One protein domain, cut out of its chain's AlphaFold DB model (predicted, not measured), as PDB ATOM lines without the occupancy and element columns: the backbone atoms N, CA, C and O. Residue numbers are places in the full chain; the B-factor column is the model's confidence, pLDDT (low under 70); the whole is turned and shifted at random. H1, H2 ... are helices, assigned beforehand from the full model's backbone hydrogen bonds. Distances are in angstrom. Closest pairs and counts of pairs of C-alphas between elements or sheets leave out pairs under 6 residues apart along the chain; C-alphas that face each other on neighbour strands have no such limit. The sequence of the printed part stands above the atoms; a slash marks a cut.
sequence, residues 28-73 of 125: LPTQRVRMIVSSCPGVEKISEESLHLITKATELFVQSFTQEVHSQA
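What this domain is: This is residues 28 to 73 of the 125 residues of the protein "CBFD_NFYB_HMF domain-containing protein" of Scylla olivacea (UniProt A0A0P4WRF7). A short helix, H1, packs nearly at a right angle on the first part of a long helix, H2, and the link between them loops back. The later part of H2 sticks out as a long arm, with residues 60 to 73 standing free. The printed part has 46 residues with two named helices, H1 then H2, and no named strand: all helix. It is loose, with a radius of gyration of the C-alphas of 13.0 A, and elongated, spanning 39 by 20 by 14 A.

How they stand to each other: H1, residues 30 to 38, touches H2, residues 48 to 71, about perpendicular at 87 degrees. The closest C-alphas are those of Thr 30 and Thr 55, 6.2 A apart; H2 touches H1 with residues 51 to 55 alone. In H1 and H2 every O i to N i+4 pair is within hydrogen-bond range.

Where its parts are: H1 begins at C-alpha 30 (23.967, -20.565, 82.843). H2 is 34.6 A long and ends at C-alpha 71 (43.528, -0.228, 75.319).

The domain as a whole: The C-alphas farthest apart, of Glu 44 and Ala 73, are 39.6 A apart. The link is short, with residues 39 to 44 standing free. The printed part has no cut, and no printed residue is under pLDDT 70.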
ATOM      1  N   LEU A  28      28.850 -16.441  84.871       94.81
ATOM      2  CA  LEU A  28      27.561 -16.041  84.331       94.81
ATOM      3  C   LEU A  28      26.489 -17.086  84.675       94.81
ATOM      4  O   LEU A  28      26.732 -18.288  84.551       94.81
ATOM      5  N   PRO A  29      25.264 -16.670  85.049       95.69
ATOM      6  CA  PRO A  29      24.189 -17.613  85.329       95.69
ATOM      7  C   PRO A  29      23.794 -18.404  84.071       95.69
ATOM      8  O   PRO A  29      23.077 -17.897  83.206       95.69
ATOM      9  N   THR A  30      24.190 -19.675  83.999       94.88
ATOM     10  CA  THR A  30      23.967 -20.565  82.843       94.88
ATOM     11  C   THR A  30      22.507 -20.598  82.377       94.88
ATOM     12  O   THR A  30      22.218 -20.602  81.182       94.88
ATOM     13  N   GLN A  31      21.551 -20.545  83.310       95.38
ATOM     14  CA  GLN A  31      20.125 -20.541  82.969       95.38
ATOM     15  C   GLN A  31      19.675 -19.248  82.269       95.38
ATOM     16  O   GLN A  31      18.787 -19.287  81.419       95.38
ATOM     17  N   ARG A  32      20.295 -18.102  82.585       96.69
ATOM     18  CA  ARG A  32      20.050 -16.837  81.871       96.69
ATOM     19  C   ARG A  32      20.592 -16.914  80.451       96.69
ATOM     20  O   ARG A  32      19.878 -16.540  79.527       96.69
ATOM     21  N   VAL A  33      21.795 -17.466  80.284       96.81
ATOM     22  CA  VAL A  33      22.389 -17.702  78.961       96.81
ATOM     23  C   VAL A  33      21.484 -18.606  78.126       96.81
ATOM     24  O   VAL A  33      21.169 -18.254  76.995       96.81
ATOM     25  N   ARG A  34      20.953 -19.700  78.698       96.12
ATOM     26  CA  ARG A  34      20.017 -20.590  77.990       96.12
ATOM     27  C   ARG A  34      18.813 -19.833  77.444       96.12
ATOM     28  O   ARG A  34      18.505 -19.968  76.269       96.12
ATOM     29  N   MET A  35      18.152 -19.030  78.280       96.25
ATOM     30  CA  MET A  35      16.964 -18.279  77.863       96.25
ATOM     31  C   MET A  35      17.266 -17.306  76.722       96.25
ATOM     32  O   MET A  35      16.466 -17.198  75.798       96.25
ATOM     33  N   ILE A  36      18.422 -16.637  76.760       96.50
ATOM     34  CA  ILE A  36      18.848 -15.723  75.695       96.50
ATOM     35  C   ILE A  36      19.068 -16.505  74.397       96.50
ATOM     36  O   ILE A  36      18.470 -16.165  73.381       96.50
ATOM     37  N   VAL A  37      19.845 -17.591  74.427       95.81
ATOM     38  CA  VAL A  37      20.143 -18.370  73.212       95.81
ATOM     39  C   VAL A  37      18.875 -19.026  72.644       95.81
ATOM     40  O   VAL A  37      18.685 -19.039  71.434       95.81
ATOM     41  N   SER A  38      17.963 -19.502  73.498       94.12
ATOM     42  CA  SER A  38      16.668 -20.062  73.082       94.12
ATOM     43  C   SER A  38      15.674 -19.023  72.551       94.12
ATOM     44  O   SER A  38      14.722 -19.401  71.878       94.12
ATOM     45  N   SER A  39      15.859 -17.730  72.843       94.56
ATOM     46  CA  SER A  39      15.044 -16.670  72.235       94.56
ATOM     47  C   SER A  39      15.439 -16.356  70.790       94.56
ATOM     48  O   SER A  39      14.685 -15.685  70.085       94.56
ATOM     49  N   CYS A  40      16.593 -16.849  70.328       91.50
ATOM     50  CA  CYS A  40      17.036 -16.653  68.956       91.50
ATOM     51  C   CYS A  40      16.217 -17.523  67.984       91.50
ATOM     52  O   CYS A  40      16.038 -18.723  68.227       91.50
ATOM     53  N   PRO A  41      15.754 -16.963  66.852       92.88
ATOM     54  CA  PRO A  41      15.035 -17.735  65.848       92.88
ATOM     55  C   PRO A  41      15.929 -18.853  65.292       92.88
ATOM     56  O   PRO A  41      17.090 -18.625  64.962       92.88
ATOM     57  N   GLY A  42      15.380 -20.065  65.181       88.94
ATOM     58  CA  GLY A  42      16.090 -21.228  64.635       88.94
ATOM     59  C   GLY A  42      16.909 -22.043  65.643       88.94
ATOM     60  O   GLY A  42      17.532 -23.025  65.248       88.94
ATOM     61  N   VAL A  43      16.896 -21.695  66.935       90.31
ATOM     62  CA  VAL A  43      17.513 -22.511  67.992       90.31
ATOM     63  C   VAL A  43      16.451 -23.369  68.685       90.31
ATOM     64  O   VAL A  43      15.636 -22.858  69.444       90.31
ATOM     65  N   GLU A  44      16.469 -24.687  68.464       84.25
ATOM     66  CA  GLU A  44      15.488 -25.602  69.079       84.25
ATOM     67  C   GLU A  44      15.976 -26.240  70.387       84.25
ATOM     68  O   GLU A  44      15.286 -26.198  71.407       84.25
ATOM     69  N   LYS A  45      17.156 -26.872  70.373       88.75
ATOM     70  CA  LYS A  45      17.710 -27.594  71.529       88.75
ATOM     71  C   LYS A  45      19.215 -27.383  71.626       88.75
ATOM     72  O   LYS A  45      19.928 -27.523  70.638       88.75
ATOM     73  N   ILE A  46      19.687 -27.094  72.836       93.56
ATOM     74  CA  ILE A  46      21.102 -26.878  73.162       93.56
ATOM     75  C   ILE A  46      21.499 -27.938  74.193       93.56
ATOM     76  O   ILE A  46      20.786 -28.117  75.183       93.56
ATOM     77  N   SER A  47      22.607 -28.650  73.969       95.12
ATOM     78  CA  SER A  47      23.140 -29.593  74.961       95.12
ATOM     79  C   SER A  47      23.747 -28.856  76.160       95.12
ATOM     80  O   SER A  47      24.209 -27.723  76.024       95.12
ATOM     81  N   GLU A  48      23.791 -29.498  77.331       94.50
ATOM     82  CA  GLU A  48      24.389 -28.898  78.537       94.50
ATOM     83  C   GLU A  48      25.862 -28.514  78.331       94.50
ATOM     84  O   GLU A  48      26.282 -27.436  78.743       94.50
ATOM     85  N   GLU A  49      26.632 -29.347  77.625       93.69
ATOM     86  CA  GLU A  49      28.039 -29.065  77.308       93.69
ATOM     87  C   GLU A  49      28.191 -27.842  76.391       93.69
ATOM     88  O   GLU A  49      29.035 -26.980  76.639       93.69
ATOM     89  N   SER A  50      27.334 -27.716  75.370       94.94
ATOM     90  CA  SER A  50      27.342 -26.548  74.477       94.94
ATOM     91  C   SER A  50      26.960 -25.284  75.236       94.94
ATOM     92  O   SER A  50      27.580 -24.240  75.062       94.94
ATOM     93  N   LEU A  51      25.957 -25.378  76.109       95.75
ATOM     94  CA  LEU A  51      25.519 -24.261  76.932       95.75
ATOM     95  C   LEU A  51      26.620 -23.807  77.899       95.75
ATOM     96  O   LEU A  51      26.837 -22.604  78.055       95.75
ATOM     97  N   HIS A  52      27.339 -24.748  78.510       94.75
ATOM     98  CA  HIS A  52      28.498 -24.450  79.347       94.75
ATOM     99  C   HIS A  52      29.591 -23.725  78.550       94.75
ATOM    100  O   HIS A  52      30.072 -22.676  78.983       94.75
ATOM    101  N   LEU A  53      29.929 -24.224  77.355       95.69
ATOM    102  CA  LEU A  53      30.937 -23.609  76.493       95.69
ATOM    103  C   LEU A  53      30.533 -22.201  76.043       95.69
ATOM    104  O   LEU A  53      31.345 -21.287  76.124       95.69
ATOM    105  N   ILE A  54      29.279 -22.002  75.628       96.31
ATOM    106  CA  ILE A  54      28.744 -20.679  75.267       96.31
ATOM    107  C   ILE A  54      28.830 -19.726  76.462       96.31
ATOM    108  O   ILE A  54      29.233 -18.573  76.305       96.31
ATOM    109  N   THR A  55      28.496 -20.203  77.663       97.06
ATOM    110  CA  THR A  55      28.559 -19.397  78.891       97.06
ATOM    111  C   THR A  55      29.994 -18.939  79.164       97.06
ATOM    112  O   THR A  55      30.233 -17.743  79.321       97.06
ATOM    113  N   LYS A  56      30.968 -19.858  79.110       95.88
ATOM    114  CA  LYS A  56      32.391 -19.522  79.270       95.88
ATOM    115  C   LYS A  56      32.930 -18.632  78.151       95.88
ATOM    116  O   LYS A  56      33.670 -17.692  78.420       95.88
ATOM    117  N   ALA A  57      32.545 -18.884  76.904       96.38
ATOM    118  CA  ALA A  57      32.933 -18.043  75.777       96.38
ATOM    119  C   ALA A  57      32.391 -16.614  75.930       96.38
ATOM    120  O   ALA A  57      33.098 -15.664  75.616       96.38
ATOM    121  N   THR A  58      31.178 -16.452  76.467       97.00
ATOM    122  CA  THR A  58      30.584 -15.134  76.739       97.00
ATOM    123  C   THR A  58      31.354 -14.384  77.830       97.00
ATOM    124  O   THR A  58      31.582 -13.185  77.698       97.00
ATOM    125  N   GLU A  59      31.813 -15.075  78.878       95.75
ATOM    126  CA  GLU A  59      32.684 -14.485  79.909       95.75
ATOM    127  C   GLU A  59      33.993 -13.968  79.311       95.75
ATOM    128  O   GLU A  59      34.354 -12.805  79.505       95.75
ATOM    129  N   LEU A  60      34.674 -14.828  78.549       96.25
ATOM    130  CA  LEU A  60      35.929 -14.479  77.888       96.25
ATOM    131  C   LEU A  60      35.731 -13.338  76.893       96.25
ATOM    132  O   LEU A  60      36.537 -12.414  76.861       96.25
ATOM    133  N   PHE A  61      34.632 -13.359  76.136       97.12
ATOM    134  CA  PHE A  61      34.281 -12.283  75.222       97.12
ATOM    135  C   PHE A  61      34.165 -10.946  75.957       97.12
ATOM    136  O   PHE A  61      34.818  -9.995  75.549       97.12
ATOM    137  N   VAL A  62      33.406 -10.865  77.056       96.25
ATOM    138  CA  VAL A  62      33.252  -9.611  77.818       96.25
ATOM    139  C   VAL A  62      34.595  -9.126  78.367       96.25
ATOM    140  O   VAL A  62      34.883  -7.929  78.303       96.25
ATOM    141  N   GLN A  63      35.433 -10.033  78.874       96.00
ATOM    142  CA  GLN A  63      36.759  -9.686  79.383       96.00
ATOM    143  C   GLN A  63      37.666  -9.136  78.277       96.00
ATOM    144  O   GLN A  63      38.202  -8.036  78.420       96.00
ATOM    145  N   SER A  64      37.818  -9.873  77.175       96.44
ATOM    146  CA  SER A  64      38.659  -9.474  76.045       96.44
ATOM    147  C   SER A  64      38.142  -8.207  75.373       96.44
ATOM    148  O   SER A  64      38.927  -7.305  75.106       96.44
ATOM    149  N   PHE A  65      36.827  -8.092  75.182       96.38
ATOM    150  CA  PHE A  65      36.181  -6.899  74.644       96.38
ATOM    151  C   PHE A  65      36.483  -5.670  75.501       96.38
ATOM    152  O   PHE A  65      36.934  -4.652  74.990       96.38
ATOM    153  N   THR A  66      36.305  -5.771  76.820       95.44
ATOM    154  CA  THR A  66      36.554  -4.639  77.722       95.44
ATOM    155  C   THR A  66      38.028  -4.230  77.712       95.44
ATOM    156  O   THR A  66      38.328  -3.041  77.696       95.44
ATOM    157  N   GLN A  67      38.952  -5.195  77.682       94.75
ATOM    158  CA  GLN A  67      40.393  -4.930  77.603       94.75
ATOM    159  C   GLN A  67      40.792  -4.280  76.272       94.75
ATOM    160  O   GLN A  67      41.566  -3.326  76.264       94.75
ATOM    161  N   GLU A  68      40.253  -4.768  75.154       95.12
ATOM    162  CA  GLU A  68      40.539  -4.238  73.820       95.12
ATOM    163  C   GLU A  68      40.019  -2.802  73.671       95.12
ATOM    164  O   GLU A  68      40.756  -1.930  73.203       95.12
ATOM    165  N   VAL A  69      38.797  -2.526  74.138       95.19
ATOM    166  CA  VAL A  69      38.238  -1.167  74.147       95.19
ATOM    167  C   VAL A  69      39.054  -0.254  75.063       95.19
ATOM    168  O   VAL A  69      39.410   0.850  74.664       95.19
ATOM    169  N   HIS A  70      39.403  -0.712  76.270       94.94
ATOM    170  CA  HIS A  70      40.189   0.078  77.223       94.94
ATOM    171  C   HIS A  70      41.584   0.421  76.691       94.94
ATOM    172  O   HIS A  70      42.049   1.538  76.891       94.94
ATOM    173  N   SER A  71      42.218  -0.482  75.937       92.56
ATOM    174  CA  SER A  71      43.528  -0.228  75.319       92.56
ATOM    175  C   SER A  71      43.520   0.905  74.281       92.56
ATOM    176  O   SER A  71      44.563   1.498  74.011       92.56
ATOM    177  N   GLN A  72      42.347   1.208  73.717       89.69
ATOM    178  CA  GLN A  72      42.121   2.279  72.744       89.69
ATOM    179  C   GLN A  72      41.459   3.516  73.368       89.69
ATOM    180  O   GLN A  72      41.262   4.511  72.670       89.69
ATOM    181  N   ALA A  73      41.104   3.462  74.655       90.50
ATOM    182  CA  ALA A  73      40.433   4.558  75.333       90.50
ATOM    183  C   ALA A  73      41.363   5.770  75.452       90.50
ATOM    184  O   ALA A  73      42.557   5.646  75.737       90.50
TER     185      ALA A  73